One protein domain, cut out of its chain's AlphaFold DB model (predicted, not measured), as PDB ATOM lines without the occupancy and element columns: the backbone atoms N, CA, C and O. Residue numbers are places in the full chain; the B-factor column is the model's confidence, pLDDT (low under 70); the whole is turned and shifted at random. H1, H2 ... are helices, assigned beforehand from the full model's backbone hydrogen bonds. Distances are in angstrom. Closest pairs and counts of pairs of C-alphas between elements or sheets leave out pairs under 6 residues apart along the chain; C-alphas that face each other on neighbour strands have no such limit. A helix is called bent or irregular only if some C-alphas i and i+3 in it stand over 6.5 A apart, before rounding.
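AT A GLANCE: This is residues 2 to 139 of the 360 residues of the protein "LAM_G_DOMAIN domain-containing protein" of Flavobacterium sp. LC2016-13 (UniProt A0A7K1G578). Eight short helices pile up one after another into an elongated stack, with H1 and H2 at one end, H4 and H5 in the middle and H8 at the other end. Most cross their neighbours steeply, and the long link of residues 30 to 46 loops round the H1 end. The printed part has 138 residues, with H1 to H8 in chain order and no named strand: all helix. It is compact, with a radius of gyration of the C-alphas of 15.5 A, and spans 50 by 26 by 26 A.

IN THESE COORDINATES: H1, residues 2 to 16, begins at C-alpha 2 (61.597, -60.526, 4.457) and is 21.3 A long. H2 is residues 21 to 29, H3 47 to 57, and H4 63 to 73. H5, residues 77 to 92, 19.1 A, is irregular: C-alphas 87 and 90 are 9.6 A apart, with a kink of 67 degrees near residue 86. H6 is residues 95 to 102, H7 113 to 122, and H8 127 to 137, ending at C-alpha 137 (31.145, -34.404, -2.396).

HOW THE PARTS SIT: H1 touches H3, closest C-alphas Glu 8 and Ala 53, 5.6 A. H2 touches H4 at a shallow tilt of 15 degrees, the same way; closest are C-alphas 22 and 69, 4.3 A. H4 and H5 form a helical hairpin, closest C-alphas Leu 70 and Val 80, 5.4 A. H5, with residues 77 to 81 alone, touches H7, closest C-alphas Lys 78 and Val 119, 5.4 A. H6 touches H8, closest C-alphas Leu 96 and Ala 133, 4.8 A. H1 and H8 are apart. Every O i to N i+4 pair is within hydrogen-bond range in H1 to H4 and H6 to H8; in H5, 9 of 12.

THE WHOLE: The C-alphas of Gly 36 and Asn 139, the two farthest apart, are 51.2 A apart. The printed part has no cut. The link from H2 to H3 is long. Mean pLDDT of the printed part is 88.1; residues 35 to 36, 38 to 42, 90 and 139 are under 70.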
ATOM      1  N   GLU A   2      60.511 -60.739   5.434       78.62
ATOM      2  CA  GLU A   2      61.597 -60.526   4.457       78.62
ATOM      3  C   GLU A   2      61.233 -59.530   3.339       78.62
ATOM      4  O   GLU A   2      61.947 -58.554   3.130       78.62
ATOM      5  N   ASN A   3      60.049 -59.675   2.733       78.12
ATOM      6  CA  ASN A   3      59.549 -58.762   1.692       78.12
ATOM      7  C   ASN A   3      59.453 -57.294   2.136       78.12
ATOM      8  O   ASN A   3      59.770 -56.389   1.370       78.12
ATOM      9  N   PHE A   4      59.029 -57.055   3.381       84.56
ATOM     10  CA  PHE A   4      58.950 -55.704   3.937       84.56
ATOM     11  C   PHE A   4      60.340 -55.075   4.065       84.56
ATOM     12  O   PHE A   4      60.535 -53.954   3.619       84.56
ATOM     13  N   LYS A   5      61.321 -55.818   4.593       85.50
ATOM     14  CA  LYS A   5      62.695 -55.326   4.780       85.50
ATOM     15  C   LYS A   5      63.367 -54.945   3.462       85.50
ATOM     16  O   LYS A   5      64.066 -53.941   3.408       85.50
ATOM     17  N   ILE A   6      63.157 -55.727   2.403       84.06
ATOM     18  CA  ILE A   6      63.716 -55.409   1.079       84.06
ATOM     19  C   ILE A   6      63.081 -54.123   0.531       84.06
ATOM     20  O   ILE A   6      63.793 -53.237   0.059       84.06
ATOM     21  N   LEU A   7      61.752 -53.997   0.623       88.75
ATOM     22  CA  LEU A   7      61.035 -52.798   0.182       88.75
ATOM     23  C   LEU A   7      61.463 -51.552   0.977       88.75
ATOM     24  O   LEU A   7      61.713 -50.500   0.393       88.75
ATOM     25  N   GLU A   8      61.603 -51.693   2.293       90.12
ATOM     26  CA  GLU A   8      62.071 -50.649   3.206       90.12
ATOM     27  C   GLU A   8      63.487 -50.177   2.843       90.12
ATOM     28  O   GLU A   8      63.707 -48.978   2.701       90.12
ATOM     29  N   GLN A   9      64.428 -51.100   2.606       89.62
ATOM     30  CA  GLN A   9      65.797 -50.760   2.197       89.62
ATOM     31  C   GLN A   9      65.843 -49.970   0.883       89.62
ATOM     32  O   GLN A   9      66.587 -48.995   0.777       89.62
ATOM     33  N   GLN A  10      65.041 -50.362  -0.112       90.00
ATOM     34  CA  GLN A  10      64.963 -49.650  -1.390       90.00
ATOM     35  C   GLN A  10      64.433 -48.224  -1.211       90.00
ATOM     36  O   GLN A  10      65.036 -47.261  -1.691       90.00
ATOM     37  N   LEU A  11      63.308 -48.078  -0.505       92.69
ATOM     38  CA  LEU A  11      62.678 -46.780  -0.283       92.69
ATOM     39  C   LEU A  11      63.544 -45.861   0.589       92.69
ATOM     40  O   LEU A  11      63.632 -44.667   0.299       92.69
ATOM     41  N   LEU A  12      64.232 -46.406   1.599       93.62
ATOM     42  CA  LEU A  12      65.161 -45.654   2.442       93.62
ATOM     43  C   LEU A  12      66.301 -45.051   1.616       93.62
ATOM     44  O   LEU A  12      66.554 -43.854   1.717       93.62
ATOM     45  N   ALA A  13      66.931 -45.840   0.745       91.44
ATOM     46  CA  ALA A  13      68.020 -45.357  -0.099       91.44
ATOM     47  C   ALA A  13      67.558 -44.257  -1.081       91.44
ATOM     48  O   ALA A  13      68.277 -43.285  -1.338       91.44
ATOM     49  N   TYR A  14      66.327 -44.351  -1.600       93.62
ATOM     50  CA  TYR A  14      65.747 -43.273  -2.403       93.62
ATOM     51  C   TYR A  14      65.474 -42.007  -1.591       93.62
ATOM     52  O   TYR A  14      65.767 -40.912  -2.078       93.62
ATOM     53  N   LYS A  15      64.983 -42.142  -0.355       93.94
ATOM     54  CA  LYS A  15      64.807 -41.013   0.564       93.94
ATOM     55  C   LYS A  15      66.138 -40.330   0.890       93.94
ATOM     56  O   LYS A  15      66.207 -39.107   0.848       93.94
ATOM     57  N   GLU A  16      67.191 -41.093   1.181       93.06
ATOM     58  CA  GLU A  16      68.539 -40.561   1.454       93.06
ATOM     59  C   GLU A  16      69.122 -39.809   0.249       93.06
ATOM     60  O   GLU A  16      69.889 -38.864   0.412       93.06
ATOM     61  N   SER A  17      68.680 -40.160  -0.962       92.00
ATOM     62  CA  SER A  17      68.996 -39.439  -2.201       92.00
ATOM     63  C   SER A  17      68.111 -38.200  -2.445       92.00
ATOM     64  O   SER A  17      68.137 -37.642  -3.541       92.00
ATOM     65  N   GLY A  18      67.294 -37.789  -1.470       92.19
ATOM     66  CA  GLY A  18      66.458 -36.586  -1.524       92.19
ATOM     67  C   GLY A  18      65.107 -36.743  -2.228       92.19
ATOM     68  O   GLY A  18      64.477 -35.734  -2.533       92.19
ATOM     69  N   GLN A  19      64.652 -37.967  -2.507       93.56
ATOM     70  CA  GLN A  19      63.387 -38.186  -3.217       93.56
ATOM     71  C   GLN A  19      62.169 -38.140  -2.292       93.56
ATOM     72  O   GLN A  19      62.186 -38.637  -1.161       93.56
ATOM     73  N   SER A  20      61.074 -37.602  -2.824       93.50
ATOM     74  CA  SER A  20      59.734 -37.717  -2.243       93.50
ATOM     75  C   SER A  20      59.195 -39.160  -2.320       93.50
ATOM     76  O   SER A  20      59.685 -39.956  -3.132       93.50
ATOM     77  N   PRO A  21      58.144 -39.510  -1.546       93.88
ATOM     78  CA  PRO A  21      57.472 -40.808  -1.670       93.88
ATOM     79  C   PRO A  21      57.055 -41.132  -3.110       93.88
ATOM     80  O   PRO A  21      57.297 -42.232  -3.606       93.88
ATOM     81  N   LEU A  22      56.478 -40.153  -3.813       94.75
ATOM     82  CA  LEU A  22      56.031 -40.287  -5.199       94.75
ATOM     83  C   LEU A  22      57.180 -40.669  -6.143       94.75
ATOM     84  O   LEU A  22      57.047 -41.580  -6.961       94.75
ATOM     85  N   GLU A  23      58.305 -39.963  -6.055       94.75
ATOM     86  CA  GLU A  23      59.468 -40.204  -6.915       94.75
ATOM     87  C   GLU A  23      60.113 -41.559  -6.626       94.75
ATOM     88  O   GLU A  23      60.398 -42.312  -7.561       94.75
ATOM     89  N   ALA A  24      60.264 -41.900  -5.343       93.88
ATOM     90  CA  ALA A  24      60.816 -43.179  -4.921       93.88
ATOM     91  C   ALA A  24      59.974 -44.353  -5.441       93.88
ATOM     92  O   ALA A  24      60.507 -45.304  -6.018       93.88
ATOM     93  N   VAL A  25      58.646 -44.269  -5.316       93.75
ATOM     94  CA  VAL A  25      57.739 -45.324  -5.784       93.75
ATOM     95  C   VAL A  25      57.699 -45.415  -7.313       93.75
ATOM     96  O   VAL A  25      57.639 -46.519  -7.854       93.75
ATOM     97  N   LYS A  26      57.817 -44.295  -8.043       92.81
ATOM     98  CA  LYS A  26      57.968 -44.328  -9.511       92.81
ATOM     99  C   LYS A  26      59.204 -45.119  -9.936       92.81
ATOM    100  O   LYS A  26      59.099 -45.957 -10.830       92.81
ATOM    101  N   LYS A  27      60.351 -44.883  -9.287       90.00
ATOM    102  CA  LYS A  27      61.590 -45.623  -9.575       90.00
ATOM    103  C   LYS A  27      61.462 -47.101  -9.230       90.00
ATOM    104  O   LYS A  27      61.888 -47.943 -10.016       90.00
ATOM    105  N   LEU A  28      60.827 -47.408  -8.100       89.12
ATOM    106  CA  LEU A  28      60.536 -48.778  -7.691       89.12
ATOM    107  C   LEU A  28      59.700 -49.513  -8.754       89.12
ATOM    108  O   LEU A  28      60.064 -50.609  -9.177       89.12
ATOM    109  N   LYS A  29      58.607 -48.899  -9.229       88.25
ATOM    110  CA  LYS A  29      57.724 -49.488 -10.248       88.25
ATOM    111  C   LYS A  29      58.414 -49.677 -11.594       88.25
ATOM    112  O   LYS A  29      58.156 -50.668 -12.269       88.25
ATOM    113  N   SER A  30      59.291 -48.758 -11.994       86.56
ATOM    114  CA  SER A  30      60.036 -48.891 -13.252       86.56
ATOM    115  C   SER A  30      61.166 -49.928 -13.189       86.56
ATOM    116  O   SER A  30      61.983 -49.978 -14.103       86.56
ATOM    117  N   GLY A  31      61.248 -50.728 -12.119       79.00
ATOM    118  CA  GLY A  31      62.291 -51.737 -11.922       79.00
ATOM    119  C   GLY A  31      63.649 -51.147 -11.536       79.00
ATOM    120  O   GLY A  31      64.658 -51.848 -11.579       79.00
ATOM    121  N   GLY A  32      63.693 -49.861 -11.175       73.75
ATOM    122  CA  GLY A  32      64.898 -49.210 -10.684       73.75
ATOM    123  C   GLY A  32      65.281 -49.746  -9.309       73.75
ATOM    124  O   GLY A  32      64.447 -49.814  -8.401       73.75
ATOM    125  N   LEU A  33      66.560 -50.074  -9.146       75.56
ATOM    126  CA  LEU A  33      67.158 -50.450  -7.868       75.56
ATOM    127  C   LEU A  33      68.011 -49.292  -7.355       75.56
ATOM    128  O   LEU A  33      68.780 -48.696  -8.115       75.56
ATOM    129  N   ALA A  34      67.894 -48.985  -6.066       74.56
ATOM    130  CA  ALA A  34      68.841 -48.094  -5.418       74.56
ATOM    131  C   ALA A  34      70.239 -48.743  -5.373       74.56
ATOM    132  O   ALA A  34      70.395 -49.965  -5.435       74.56
ATOM    133  N   ALA A  35      71.290 -47.929  -5.306       69.31
ATOM    134  CA  ALA A  35      72.647 -48.459  -5.251       69.31
ATOM    135  C   ALA A  35      72.870 -49.235  -3.937       69.31
ATOM    136  O   ALA A  35      72.581 -48.725  -2.859       69.31
ATOM    137  N   GLY A  36      73.410 -50.456  -4.028       67.25
ATOM    138  CA  GLY A  36      73.781 -51.265  -2.858       67.25
ATOM    139  C   GLY A  36      72.635 -52.020  -2.169       67.25
ATOM    140  O   GLY A  36      72.838 -52.532  -1.072       67.25
ATOM    141  N   THR A  37      71.453 -52.116  -2.784       70.81
ATOM    142  CA  THR A  37      70.264 -52.763  -2.199       70.81
ATOM    143  C   THR A  37      69.848 -54.045  -2.942       70.81
ATOM    144  O   THR A  37      70.179 -54.254  -4.110       70.81
ATOM    145  N   ALA A  38      69.119 -54.937  -2.256       67.62
ATOM    146  CA  ALA A  38      68.658 -56.220  -2.804       67.62
ATOM    147  C   ALA A  38      67.458 -56.064  -3.760       67.62
ATOM    148  O   ALA A  38      66.575 -55.243  -3.521       67.62
ATOM    149  N   SER A  39      67.397 -56.874  -4.825       68.31
ATOM    150  CA  SER A  39      66.337 -56.802  -5.844       68.31
ATOM    151  C   SER A  39      64.931 -57.053  -5.285       68.31
ATOM    152  O   SER A  39      64.727 -57.938  -4.456       68.31
ATOM    153  N   THR A  40      63.940 -56.320  -5.799       63.22
ATOM    154  CA  THR A  40      62.512 -56.489  -5.473       63.22
ATOM    155  C   THR A  40      61.800 -57.519  -6.348       63.22
ATOM    156  O   THR A  40      60.635 -57.816  -6.098       63.22
ATOM    157  N   ALA A  41      62.481 -58.098  -7.345       60.19
ATOM    158  CA  ALA A  41      61.888 -58.925  -8.404       60.19
ATOM    159  C   ALA A  41      61.192 -60.227  -7.937       60.19
ATOM    160  O   ALA A  41      60.610 -60.929  -8.758       60.19
ATOM    161  N   ALA A  42      61.220 -60.545  -6.639       62.56
ATOM    162  CA  ALA A  42      60.541 -61.695  -6.034       62.56
ATOM    163  C   ALA A  42      59.409 -61.313  -5.051       62.56
ATOM    164  O   ALA A  42      58.851 -62.188  -4.391       62.56
ATOM    165  N   ILE A  43      59.069 -60.023  -4.914       72.56
ATOM    166  CA  ILE A  43      58.129 -59.536  -3.894       72.56
ATOM    167  C   ILE A  43      56.774 -59.202  -4.511       72.56
ATOM    168  O   ILE A  43      56.661 -58.310  -5.348       72.56
ATOM    169  N   THR A  44      55.718 -59.835  -4.005       82.44
ATOM    170  CA  THR A  44      54.347 -59.368  -4.232       82.44
ATOM    171  C   THR A  44      54.086 -58.137  -3.366       82.44
ATOM    172  O   THR A  44      53.960 -58.249  -2.144       82.44
ATOM    173  N   ILE A  45      54.023 -56.960  -3.989       88.06
ATOM    174  CA  ILE A  45      53.677 -55.701  -3.322       88.06
ATOM    175  C   ILE A  45      52.158 -55.537  -3.371       88.06
ATOM    176  O   ILE A  45      51.569 -55.514  -4.446       88.06
ATOM    177  N   ASN A  46      51.537 -55.439  -2.199       93.06
ATOM    178  CA  ASN A  46      50.113 -55.142  -2.048       93.06
ATOM    179  C   ASN A  46      49.933 -53.742  -1.419       93.06
ATOM    180  O   ASN A  46      50.925 -53.168  -0.947       93.06
ATOM    181  N   PRO A  47      48.704 -53.189  -1.388       95.31
ATOM    182  CA  PRO A  47      48.467 -51.832  -0.899       95.31
ATOM    183  C   PRO A  47      48.989 -51.592   0.514       95.31
ATOM    184  O   PRO A  47      49.675 -50.603   0.756       95.31
ATOM    185  N   GLN A  48      48.709 -52.523   1.433       94.62
ATOM    186  CA  GLN A  48      49.085 -52.377   2.837       94.62
ATOM    187  C   GLN A  48      50.599 -52.419   3.023       94.62
ATOM    188  O   GLN A  48      51.167 -51.586   3.720       94.62
ATOM    189  N   LEU A  49      51.272 -53.370   2.373       93.94
ATOM    190  CA  LEU A  49      52.721 -53.502   2.463       93.94
ATOM    191  C   LEU A  49      53.420 -52.229   1.974       93.94
ATOM    192  O   LEU A  49      54.379 -51.779   2.599       93.94
ATOM    193  N   LEU A  50      52.939 -51.661   0.866       95.31
ATOM    194  CA  LEU A  50      53.492 -50.433   0.310       95.31
ATOM    195  C   LEU A  50      53.195 -49.222   1.196       95.31
ATOM    196  O   LEU A  50      54.111 -48.448   1.467       95.31
ATOM    197  N   ALA A  51      51.957 -49.077   1.674       95.94
ATOM    198  CA  ALA A  51      51.563 -47.972   2.543       95.94
ATOM    199  C   ALA A  51      52.393 -47.945   3.835       95.94
ATOM    200  O   ALA A  51      53.012 -46.928   4.147       95.94
ATOM    201  N   THR A  52      52.520 -49.095   4.506       95.25
ATOM    202  CA  THR A  52      53.328 -49.229   5.726       95.25
ATOM    203  C   THR A  52      54.812 -48.966   5.468       95.25
ATOM    204  O   THR A  52      55.499 -48.380   6.305       95.25
ATOM    205  N   ALA A  53      55.347 -49.371   4.312       94.94
ATOM    206  CA  ALA A  53      56.738 -49.077   3.979       94.94
ATOM    207  C   ALA A  53      56.948 -47.569   3.758       94.94
ATOM    208  O   ALA A  53      57.913 -46.998   4.267       94.94
ATOM    209  N   ILE A  54      56.024 -46.898   3.061       96.12
ATOM    210  CA  ILE A  54      56.076 -45.446   2.867       96.12
ATOM    211  C   ILE A  54      55.987 -44.716   4.215       96.12
ATOM    212  O   ILE A  54      56.814 -43.846   4.472       96.12
ATOM    213  N   SER A  55      55.046 -45.062   5.095       94.75
ATOM    214  CA  SER A  55      54.877 -44.371   6.383       94.75
ATOM    215  C   SER A  55      56.054 -44.579   7.338       94.75
ATOM    216  O   SER A  55      56.461 -43.654   8.046       94.75
ATOM    217  N   THR A  56      56.662 -45.768   7.299       95.00
ATOM    218  CA  THR A  56      57.871 -46.083   8.070       95.00
ATOM    219  C   THR A  56      59.043 -45.205   7.633       95.00
ATOM    220  O   THR A  56      59.751 -44.636   8.470       95.00
ATOM    221  N   ILE A  57      59.231 -45.044   6.318       95.94
ATOM    222  CA  ILE A  57      60.344 -44.278   5.755       95.94
ATOM    223  C   ILE A  57      60.093 -42.769   5.845       95.94
ATOM    224  O   ILE A  57      60.966 -42.026   6.298       95.94
ATOM    225  N   TRP A  58      58.907 -42.286   5.483       95.75
ATOM    226  CA  TRP A  58      58.512 -40.878   5.561       95.75
ATOM    227  C   TRP A  58      57.557 -40.653   6.738       95.75
ATOM    228  O   TRP A  58      56.351 -40.503   6.571       95.75
ATOM    229  N   LYS A  59      58.116 -40.599   7.955       92.44
ATOM    230  CA  LYS A  59      57.350 -40.269   9.169       92.44
ATOM    231  C   LYS A  59      56.563 -38.967   8.984       92.44
ATOM    232  O   LYS A  59      57.153 -37.944   8.647       92.44
ATOM    233  N   GLY A  60      55.260 -39.010   9.261       89.12
ATOM    234  CA  GLY A  60      54.365 -37.858   9.114       89.12
ATOM    235  C   GLY A  60      53.857 -37.618   7.688       89.12
ATOM    236  O   GLY A  60      53.299 -36.555   7.436       89.12
ATOM    237  N   VAL A  61      54.042 -38.578   6.774       93.44
ATOM    238  CA  VAL A  61      53.449 -38.550   5.431       93.44
ATOM    239  C   VAL A  61      51.940 -38.319   5.504       93.44
ATOM    240  O   VAL A  61      51.218 -38.980   6.253       93.44
ATOM    241  N   THR A  62      51.459 -37.358   4.723       93.50
ATOM    242  CA  THR A  62      50.032 -37.044   4.670       93.50
ATOM    243  C   THR A  62      49.263 -38.097   3.862       93.50
ATOM    244  O   THR A  62      49.837 -38.745   2.980       93.50
ATOM    245  N   PRO A  63      47.941 -38.244   4.073       94.62
ATOM    246  CA  PRO A  63      47.113 -39.107   3.233       94.62
ATOM    247  C   PRO A  63      47.207 -38.782   1.734       94.62
ATOM    248  O   PRO A  63      47.180 -39.688   0.907       94.62
ATOM    249  N   LEU A  64      47.369 -37.507   1.367       94.56
ATOM    250  CA  LEU A  64      47.512 -37.106  -0.033       94.56
ATOM    251  C   LEU A  64      48.847 -37.576  -0.631       94.56
ATOM    252  O   LEU A  64      48.862 -38.176  -1.703       94.56
ATOM    253  N   GLU A  65      49.964 -37.355   0.063       94.75
ATOM    254  CA  GLU A  65      51.289 -37.813  -0.385       94.75
ATOM    255  C   GLU A  65      51.359 -39.346  -0.465       94.75
ATOM    256  O   GLU A  65      51.911 -39.902  -1.419       94.75
ATOM    257  N   MET A  66      50.740 -40.036   0.499       96.44
ATOM    258  CA  MET A  66      50.567 -41.490   0.484       96.44
ATOM    259  C   MET A  66      49.788 -41.937  -0.758       96.44
ATOM    260  O   MET A  66      50.235 -42.827  -1.483       96.44
ATOM    261  N   ALA A  67      48.654 -41.291  -1.049       96.75
ATOM    262  CA  ALA A  67      47.819 -41.601  -2.207       96.75
ATOM    263  C   ALA A  67      48.573 -41.422  -3.531       96.75
ATOM    264  O   ALA A  67      48.454 -42.259  -4.425       96.75
ATOM    265  N   GLN A  68      49.391 -40.371  -3.649       96.38
ATOM    266  CA  GLN A  68      50.243 -40.144  -4.820       96.38
ATOM    267  C   GLN A  68      51.257 -41.278  -5.009       96.38
ATOM    268  O   GLN A  68      51.428 -41.761  -6.131       96.38
ATOM    269  N   GLY A  69      51.897 -41.726  -3.924       95.56
ATOM    270  CA  GLY A  69      52.799 -42.878  -3.935       95.56
ATOM    271  C   GLY A  69      52.087 -44.165  -4.358       95.56
ATOM    272  O   GLY A  69      52.498 -44.805  -5.325       95.56
ATOM    273  N   LEU A  70      50.978 -44.510  -3.698       96.88
ATOM    274  CA  LEU A  70      50.180 -45.703  -4.007       96.88
ATOM    275  C   LEU A  70      49.700 -45.707  -5.466       96.88
ATOM    276  O   LEU A  70      49.897 -46.694  -6.170       96.88
ATOM    277  N   LYS A  71      49.168 -44.579  -5.956       96.25
ATOM    278  CA  LYS A  71      48.735 -44.414  -7.351       96.25
ATOM    279  C   LYS A  71      49.889 -44.601  -8.335       96.25
ATOM    280  O   LYS A  71      49.725 -45.183  -9.410       96.25
ATOM    281  N   ALA A  72      51.065 -44.062  -8.008       94.50
ATOM    282  CA  ALA A  72      52.234 -44.209  -8.862       94.50
ATOM    283  C   ALA A  72      52.617 -45.680  -9.027       94.50
ATOM    284  O   ALA A  72      53.000 -46.070 -10.132       94.50
ATOM    285  N   PHE A  73      52.445 -46.487  -7.974       94.50
ATOM    286  CA  PHE A  73      52.631 -47.932  -8.027       94.50
ATOM    287  C   PHE A  73      51.534 -48.639  -8.825       94.50
ATOM    288  O   PHE A  73      51.829 -49.368  -9.768       94.50
ATOM    289  N   GLU A  74      50.269 -48.361  -8.537       93.94
ATOM    290  CA  GLU A  74      49.133 -48.945  -9.242       93.94
ATOM    291  C   GLU A  74      48.049 -47.891  -9.446       93.94
ATOM    292  O   GLU A  74      47.543 -47.300  -8.496       93.94
ATOM    293  N   ASN A  75      47.696 -47.629 -10.707       93.94
ATOM    294  CA  ASN A  75      46.709 -46.607 -11.057       93.94
ATOM    295  C   ASN A  75      45.281 -47.164 -10.925       93.94
ATOM    296  O   ASN A  75      44.508 -47.128 -11.880       93.94
ATOM    297  N   ASP A  76      44.974 -47.710  -9.750       95.38
ATOM    298  CA  ASP A  76      43.679 -48.269  -9.370       95.38
ATOM    299  C   ASP A  76      43.168 -47.556  -8.102       95.38
ATOM    300  O   ASP A  76      43.820 -47.617  -7.052       95.38
ATOM    301  N   PRO A  77      42.007 -46.877  -8.157       96.31
ATOM    302  CA  PRO A  77      41.396 -46.240  -6.993       96.31
ATOM    303  C   PRO A  77      41.171 -47.189  -5.817       96.31
ATOM    304  O   PRO A  77      41.292 -46.762  -4.668       96.31
ATOM    305  N   LYS A  78      40.867 -48.470  -6.077       96.25
ATOM    306  CA  LYS A  78      40.664 -49.454  -5.012       96.25
ATOM    307  C   LYS A  78      41.980 -49.779  -4.308       96.25
ATOM    308  O   LYS A  78      42.015 -49.711  -3.081       96.25
ATOM    309  N   PHE A  79      43.054 -50.040  -5.057       96.56
ATOM    310  CA  PHE A  79      44.400 -50.218  -4.497       96.56
ATOM    311  C   PHE A  79      44.796 -49.034  -3.599       96.56
ATOM    312  O   PHE A  79      45.230 -49.220  -2.463       96.56
ATOM    313  N   VAL A  80      44.587 -47.800  -4.069       97.31
ATOM    314  CA  VAL A  80      44.883 -46.589  -3.286       97.31
ATOM    315  C   VAL A  80      44.028 -46.515  -2.018       97.31
ATOM    316  O   VAL A  80      44.557 -46.277  -0.932       97.31
ATOM    317  N   ALA A  81      42.719 -46.747  -2.131       96.00
ATOM    318  CA  ALA A  81      41.796 -46.695  -1.001       96.00
ATOM    319  C   ALA A  81      42.113 -47.746   0.072       96.00
ATOM    320  O   ALA A  81      42.056 -47.438   1.264       96.00
ATOM    321  N   GLU A  82      42.474 -48.967  -0.334       95.69
ATOM    322  CA  GLU A  82      42.869 -50.040   0.579       95.69
ATOM    323  C   GLU A  82      44.130 -49.668   1.357       95.69
ATOM    324  O   GLU A  82      44.108 -49.775   2.580       95.69
ATOM    325  N   GLY A  83      45.170 -49.168   0.677       95.94
ATOM    326  CA  GLY A  83      46.429 -48.760   1.311       95.94
ATOM    327  C   GLY A  83      46.275 -47.570   2.265       95.94
ATOM    328  O   GLY A  83      46.838 -47.566   3.357       95.94
ATOM    329  N   LEU A  84      45.469 -46.569   1.896       95.75
ATOM    330  CA  LEU A  84      45.164 -45.442   2.785       95.75
ATOM    331  C   LEU A  84      44.412 -45.902   4.033       95.75
ATOM    332  O   LEU A  84      44.764 -45.545   5.155       95.75
ATOM    333  N   LYS A  85      43.368 -46.708   3.843       92.06
ATOM    334  CA  LYS A  85      42.543 -47.182   4.951       92.06
ATOM    335  C   LYS A  85      43.340 -48.053   5.918       92.06
ATOM    336  O   LYS A  85      43.102 -48.003   7.121       92.06
ATOM    337  N   SER A  86      44.232 -48.885   5.402       92.38
ATOM    338  CA  SER A  86      45.001 -49.818   6.211       92.38
ATOM    339  C   SER A  86      46.113 -49.138   7.020       92.38
ATOM    340  O   SER A  86      46.463 -49.648   8.082       92.38
ATOM    341  N   GLU A  87      46.601 -47.978   6.569       93.69
ATOM    342  CA  GLU A  87      47.591 -47.172   7.293       93.69
ATOM    343  C   GLU A  87      46.957 -46.179   8.281       93.69
ATOM    344  O   GLU A  87      47.415 -46.066   9.414       93.69
ATOM    345  N   PHE A  88      45.887 -45.481   7.887       91.06
ATOM    346  CA  PHE A  88      45.272 -44.426   8.709       91.06
ATOM    347  C   PHE A  88      44.051 -44.902   9.518       91.06
ATOM    348  O   PHE A  88      43.631 -44.255  10.468       91.06
ATOM    349  N   GLY A  89      43.456 -46.048   9.194       84.44
ATOM    350  CA  GLY A  89      42.308 -46.573   9.934       84.44
ATOM    351  C   GLY A  89      41.047 -45.692   9.882       84.44
ATOM    352  O   GLY A  89      40.973 -44.658   9.225       84.44
ATOM    353  N   PHE A  90      39.998 -46.148  10.573       64.69
ATOM    354  CA  PHE A  90      38.685 -45.492  10.597       64.69
ATOM    355  C   PHE A  90      38.540 -44.253  11.508       64.69
ATOM    356  O   PHE A  90      37.676 -43.433  11.183       64.69
ATOM    357  N   PRO A  91      39.276 -44.071  12.630       70.75
ATOM    358  CA  PRO A  91      39.174 -42.817  13.374       70.75
ATOM    359  C   PRO A  91      39.913 -41.672  12.670       70.75
ATOM    360  O   PRO A  91      39.411 -40.547  12.712       70.75
ATOM    361  N   ASP A  92      41.026 -41.960  11.985       73.81
ATOM    362  CA  ASP A  92      41.876 -40.923  11.387       73.81
ATOM    363  C   ASP A  92      41.549 -40.645   9.911       73.81
ATOM    364  O   ASP A  92      41.908 -39.580   9.412       73.81
ATOM    365  N   LEU A  93      40.842 -41.553   9.215       83.19
ATOM    366  CA  LEU A  93      40.413 -41.342   7.827       83.19
ATOM    367  C   LEU A  93      38.957 -41.775   7.573       83.19
ATOM    368  O   LEU A  93      38.633 -42.955   7.404       83.19
ATOM    369  N   LYS A  94      38.050 -40.794   7.499       89.75
ATOM    370  CA  LYS A  94      36.608 -41.017   7.267       89.75
ATOM    371  C   LYS A  94      36.277 -41.161   5.778       89.75
ATOM    372  O   LYS A  94      36.992 -40.649   4.924       89.75
ATOM    373  N   ALA A  95      35.119 -41.753   5.451       89.44
ATOM    374  CA  ALA A  95      34.650 -41.922   4.063       89.44
ATOM    375  C   ALA A  95      34.654 -40.618   3.250       89.44
ATOM    376  O   ALA A  95      35.019 -40.614   2.079       89.44
ATOM    377  N   LEU A  96      34.267 -39.504   3.881       90.19
ATOM    378  CA  LEU A  96      34.266 -38.186   3.249       90.19
ATOM    379  C   LEU A  96      35.685 -37.697   2.927       90.19
ATOM    380  O   LEU A  96      35.905 -37.135   1.861       90.19
ATOM    381  N   GLU A  97      36.641 -37.893   3.833       92.06
ATOM    382  CA  GLU A  97      38.042 -37.495   3.628       92.06
ATOM    383  C   GLU A  97      38.705 -38.369   2.567       92.06
ATOM    384  O   GLU A  97      39.335 -37.843   1.653       92.06
ATOM    385  N   LEU A  98      38.476 -39.683   2.624       93.81
ATOM    386  CA  LEU A  98      38.921 -40.612   1.591       93.81
ATOM    387  C   LEU A  98      38.339 -40.240   0.220       93.81
ATOM    388  O   LEU A  98      39.077 -40.168  -0.757       93.81
ATOM    389  N   GLY A  99      37.040 -39.935   0.148       92.19
ATOM    390  CA  GLY A  99      36.398 -39.479  -1.084       92.19
ATOM    391  C   GLY A  99      36.997 -38.175  -1.622       92.19
ATOM    392  O   GLY A  99      37.248 -38.081  -2.816       92.19
ATOM    393  N   LYS A 100      37.319 -37.198  -0.760       92.81
ATOM    394  CA  LYS A 100      38.013 -35.961  -1.178       92.81
ATOM    395  C   LYS A 100      39.383 -36.242  -1.796       92.81
ATOM    396  O   LYS A 100      39.719 -35.622  -2.795       92.81
ATOM    397  N   ILE A 101      40.153 -37.165  -1.217       95.00
ATOM    398  CA  ILE A 101      41.473 -37.550  -1.740       95.00
ATOM    399  C   ILE A 101      41.327 -38.269  -3.085       95.00
ATOM    400  O   ILE A 101      42.058 -37.972  -4.024       95.00
ATOM    401  N   LEU A 102      40.380 -39.203  -3.198       94.25
ATOM    402  CA  LEU A 102      40.157 -39.954  -4.435       94.25
ATOM    403  C   LEU A 102      39.613 -39.073  -5.570       94.25
ATOM    404  O   LEU A 102      39.914 -39.344  -6.726       94.25
ATOM    405  N   LEU A 103      38.849 -38.024  -5.255       91.06
ATOM    406  CA  LEU A 103      38.348 -37.051  -6.232       91.06
ATOM    407  C   LEU A 103      39.331 -35.916  -6.534       91.06
ATOM    408  O   LEU A 103      39.042 -35.074  -7.386       91.06
ATOM    409  N   ASP A 104      40.483 -35.867  -5.862       92.25
ATOM    410  CA  ASP A 104      41.522 -34.908  -6.205       92.25
ATOM    411  C   ASP A 104      41.988 -35.184  -7.651       92.25
ATOM    412  O   ASP A 104      42.430 -36.299  -7.955       92.25
ATOM    413  N   PRO A 105      41.916 -34.202  -8.568       88.25
ATOM    414  CA  PRO A 105      42.226 -34.417  -9.980       88.25
ATOM    415  C   PRO A 105      43.703 -34.755 -10.230       88.25
ATOM    416  O   PRO A 105      44.043 -35.304 -11.281       88.25
ATOM    417  N   THR A 106      44.593 -34.476  -9.273       88.56
ATOM    418  CA  THR A 106      45.993 -34.922  -9.318       88.56
ATOM    419  C   THR A 106      46.122 -36.427  -9.047       88.56
ATOM    420  O   THR A 106      47.056 -37.079  -9.536       88.56
ATOM    421  N   ILE A 107      45.145 -37.009  -8.344       94.44
ATOM    422  CA  ILE A 107      45.036 -38.439  -8.059       94.44
ATOM    423  C   ILE A 107      44.159 -39.117  -9.119       94.44
ATOM    424  O   ILE A 107      44.688 -39.901  -9.901       94.44
ATOM    425  N   PHE A 108      42.879 -38.780  -9.267       95.12
ATOM    426  CA  PHE A 108      42.028 -39.372 -10.307       95.12
ATOM    427  C   PHE A 108      41.172 -38.311 -11.016       95.12
ATOM    428  O   PHE A 108      40.105 -37.955 -10.526       95.12
ATOM    429  N   PRO A 109      41.577 -37.835 -12.211       88.44
ATOM    430  CA  PRO A 109      40.889 -36.732 -12.890       88.44
ATOM    431  C   PRO A 109      39.474 -37.064 -13.388       88.44
ATOM    432  O   PRO A 109      38.721 -36.146 -13.687       88.44
ATOM    433  N   ASN A 110      39.112 -38.349 -13.492       87.06
ATOM    434  CA  ASN A 110      37.856 -38.807 -14.100       87.06
ATOM    435  C   ASN A 110      37.102 -39.835 -13.235       87.06
ATOM    436  O   ASN A 110      36.372 -40.661 -13.778       87.06
ATOM    437  N   LEU A 111      37.313 -39.856 -11.914       90.50
ATOM    438  CA  LEU A 111      36.598 -40.802 -11.053       90.50
ATOM    439  C   LEU A 111      35.118 -40.400 -10.948       90.50
ATOM    440  O   LEU A 111      34.811 -39.313 -10.461       90.50
ATOM    441  N   SER A 112      34.209 -41.260 -11.415       87.00
ATOM    442  CA  SER A 112      32.764 -40.996 -11.376       87.00
ATOM    443  C   SER A 112      32.161 -41.224  -9.983       87.00
ATOM    444  O   SER A 112      32.774 -41.825  -9.093       87.00
ATOM    445  N   LYS A 113      30.914 -40.774  -9.792       84.31
ATOM    446  CA  LYS A 113      30.142 -41.015  -8.566       84.31
ATOM    447  C   LYS A 113      29.906 -42.511  -8.356       84.31
ATOM    448  O   LYS A 113      30.041 -43.005  -7.237       84.31
ATOM    449  N   GLU A 114      29.554 -43.213  -9.428       86.44
ATOM    450  CA  GLU A 114      29.279 -44.646  -9.446       86.44
ATOM    451  C   GLU A 114      30.542 -45.445  -9.101       86.44
ATOM    452  O   GLU A 114      30.499 -46.305  -8.220       86.44
ATOM    453  N   ASP A 115      31.682 -45.100  -9.706       91.31
ATOM    454  CA  ASP A 115      32.963 -45.756  -9.415       91.31
ATOM    455  C   ASP A 115      33.400 -45.505  -7.972       91.31
ATOM    456  O   ASP A 115      33.836 -46.424  -7.278       91.31
ATOM    457  N   MET A 116      33.229 -44.279  -7.471       91.25
ATOM    458  CA  MET A 116      33.551 -43.966  -6.082       91.25
ATOM    459  C   MET A 116      32.669 -44.754  -5.102       91.25
ATOM    460  O   MET A 116      33.172 -45.235  -4.085       91.25
ATOM    461  N   PHE A 117      31.379 -44.937  -5.402       89.00
ATOM    462  CA  PHE A 117      30.492 -45.777  -4.591       89.00
ATOM    463  C   PHE A 117      30.994 -47.227  -4.533       89.00
ATOM    464  O   PHE A 117      31.069 -47.816  -3.449       89.00
ATOM    465  N   VAL A 118      31.386 -47.789  -5.682       92.44
ATOM    466  CA  VAL A 118      31.945 -49.146  -5.778       92.44
ATOM    467  C   VAL A 118      33.232 -49.266  -4.959       92.44
ATOM    468  O   VAL A 118      33.361 -50.194  -4.158       92.44
ATOM    469  N   VAL A 119      34.155 -48.311  -5.097       94.62
ATOM    470  CA  VAL A 119      35.436 -48.291  -4.374       94.62
ATOM    471  C   VAL A 119      35.219 -48.226  -2.862       94.62
ATOM    472  O   VAL A 119      35.760 -49.054  -2.129       94.62
ATOM    473  N   LEU A 120      34.396 -47.287  -2.382       92.06
ATOM    474  CA  LEU A 120      34.152 -47.102  -0.947       92.06
ATOM    475  C   LEU A 120      33.433 -48.302  -0.313       92.06
ATOM    476  O   LEU A 120      33.705 -48.651   0.839       92.06
ATOM    477  N   THR A 121      32.568 -48.974  -1.075       91.38
ATOM    478  CA  THR A 121      31.928 -50.227  -0.649       91.38
ATOM    479  C   THR A 121      32.948 -51.360  -0.565       91.38
ATOM    480  O   THR A 121      32.976 -52.094   0.421       91.38
ATOM    481  N   ALA A 122      33.828 -51.483  -1.566       92.19
ATOM    482  CA  ALA A 122      34.861 -52.516  -1.606       92.19
ATOM    483  C   ALA A 122      35.846 -52.411  -0.431       92.19
ATOM    484  O   ALA A 122      36.356 -53.429   0.033       92.19
ATOM    485  N   VAL A 123      36.060 -51.201   0.099       91.50
ATOM    486  CA  VAL A 123      36.840 -50.975   1.321       91.50
ATOM    487  C   VAL A 123      35.976 -50.930   2.587       91.50
ATOM    488  O   VAL A 123      36.399 -50.370   3.591       91.50
ATOM    489  N   ASN A 124      34.805 -51.571   2.609       91.62
ATOM    490  CA  ASN A 124      33.970 -51.814   3.796       91.62
ATOM    491  C   ASN A 124      33.432 -50.559   4.526       91.62
ATOM    492  O   ASN A 124      33.346 -50.568   5.756       91.62
ATOM    493  N   PHE A 125      33.069 -49.482   3.820       88.81
ATOM    494  CA  PHE A 125      32.157 -48.473   4.385       88.81
ATOM    495  C   PHE A 125      30.694 -48.920   4.224       88.81
ATOM    496  O   PHE A 125      30.350 -49.607   3.264       88.81
ATOM    497  N   THR A 126      29.816 -48.548   5.164       87.00
ATOM    498  CA  THR A 126      28.385 -48.872   5.054       87.00
ATOM    499  C   THR A 126      27.708 -48.008   3.983       87.00
ATOM    500  O   THR A 126      28.099 -46.849   3.811       87.00
ATOM    501  N   PRO A 127      26.659 -48.508   3.299       81.12
ATOM    502  CA  PRO A 127      25.949 -47.742   2.272       81.12
ATOM    503  C   PRO A 127      25.474 -46.360   2.740       81.12
ATOM    504  O   PRO A 127      25.610 -45.392   1.999       81.12
ATOM    505  N   ASP A 128      24.993 -46.236   3.981       74.00
ATOM    506  CA  ASP A 128      24.517 -44.959   4.531       74.00
ATOM    507  C   ASP A 128      25.636 -43.917   4.654       74.00
ATOM    508  O   ASP A 128      25.462 -42.756   4.277       74.00
ATOM    509  N   VAL A 129      26.813 -44.334   5.131       83.69
ATOM    510  CA  VAL A 129      27.987 -43.457   5.257       83.69
ATOM    511  C   VAL A 129      28.500 -43.046   3.875       83.69
ATOM    512  O   VAL A 129      28.856 -41.883   3.674       83.69
ATOM    513  N   ILE A 130      28.504 -43.975   2.914       83.94
ATOM    514  CA  ILE A 130      28.903 -43.700   1.529       83.94
ATOM    515  C   ILE A 130      27.939 -42.697   0.890       83.94
ATOM    516  O   ILE A 130      28.383 -41.695   0.334       83.94
ATOM    517  N   ASN A 131      26.630 -42.921   1.013       77.62
ATOM    518  CA  ASN A 131      25.608 -42.043   0.448       77.62
ATOM    519  C   ASN A 131      25.709 -40.619   1.006       77.62
ATOM    520  O   ASN A 131      25.694 -39.661   0.233       77.62
ATOM    521  N   ALA A 132      25.888 -40.471   2.323       76.44
ATOM    522  CA  ALA A 132      26.088 -39.166   2.948       76.44
ATOM    523  C   ALA A 132      27.352 -38.458   2.425       76.44
ATOM    524  O   ALA A 132      27.309 -37.269   2.105       76.44
ATOM    525  N   ALA A 133      28.470 -39.181   2.289       84.31
ATOM    526  CA  ALA A 133      29.711 -38.625   1.750       84.31
ATOM    527  C   ALA A 133      29.559 -38.192   0.284       84.31
ATOM    528  O   ALA A 133      29.976 -37.095  -0.075       84.31
ATOM    529  N   ILE A 134      28.921 -39.018  -0.551       81.06
ATOM    530  CA  ILE A 134      28.677 -38.730  -1.969       81.06
ATOM    531  C   ILE A 134      27.805 -37.488  -2.154       81.06
ATOM    532  O   ILE A 134      28.128 -36.638  -2.981       81.06
ATOM    533  N   VAL A 135      26.720 -37.370  -1.386       73.00
ATOM    534  CA  VAL A 135      25.819 -36.208  -1.421       73.00
ATOM    535  C   VAL A 135      26.592 -34.910  -1.194       73.00
ATOM    536  O   VAL A 135      26.433 -33.959  -1.957       73.00
ATOM    537  N   ILE A 136      27.476 -34.898  -0.193       78.44
ATOM    538  CA  ILE A 136      28.312 -33.739   0.137       78.44
ATOM    539  C   ILE A 136      29.354 -33.480  -0.960       78.44
ATOM    540  O   ILE A 136      29.529 -32.342  -1.380       78.44
ATOM    541  N   LEU A 137      30.049 -34.521  -1.426       82.56
ATOM    542  CA  LEU A 137      31.145 -34.404  -2.396       82.56
ATOM    543  C   LEU A 137      30.690 -33.891  -3.760       82.56
ATOM    544  O   LEU A 137      31.387 -33.096  -4.385       82.56
ATOM    545  N   TYR A 138      29.523 -34.339  -4.209       78.19
ATOM    546  CA  TYR A 138      28.984 -34.011  -5.524       78.19
ATOM    547  C   TYR A 138      27.933 -32.896  -5.478       78.19
ATOM    548  O   TYR A 138      27.292 -32.636  -6.492       78.19
ATOM    549  N   ASN A 139      27.742 -32.249  -4.318       66.50
ATOM    550  CA  ASN A 139      26.673 -31.271  -4.088       66.50
ATOM    551  C   ASN A 139      25.313 -31.765  -4.607       66.50
ATOM    552  O   ASN A 139      24.546 -31.009  -5.203       66.50
TER     553      ASN A 139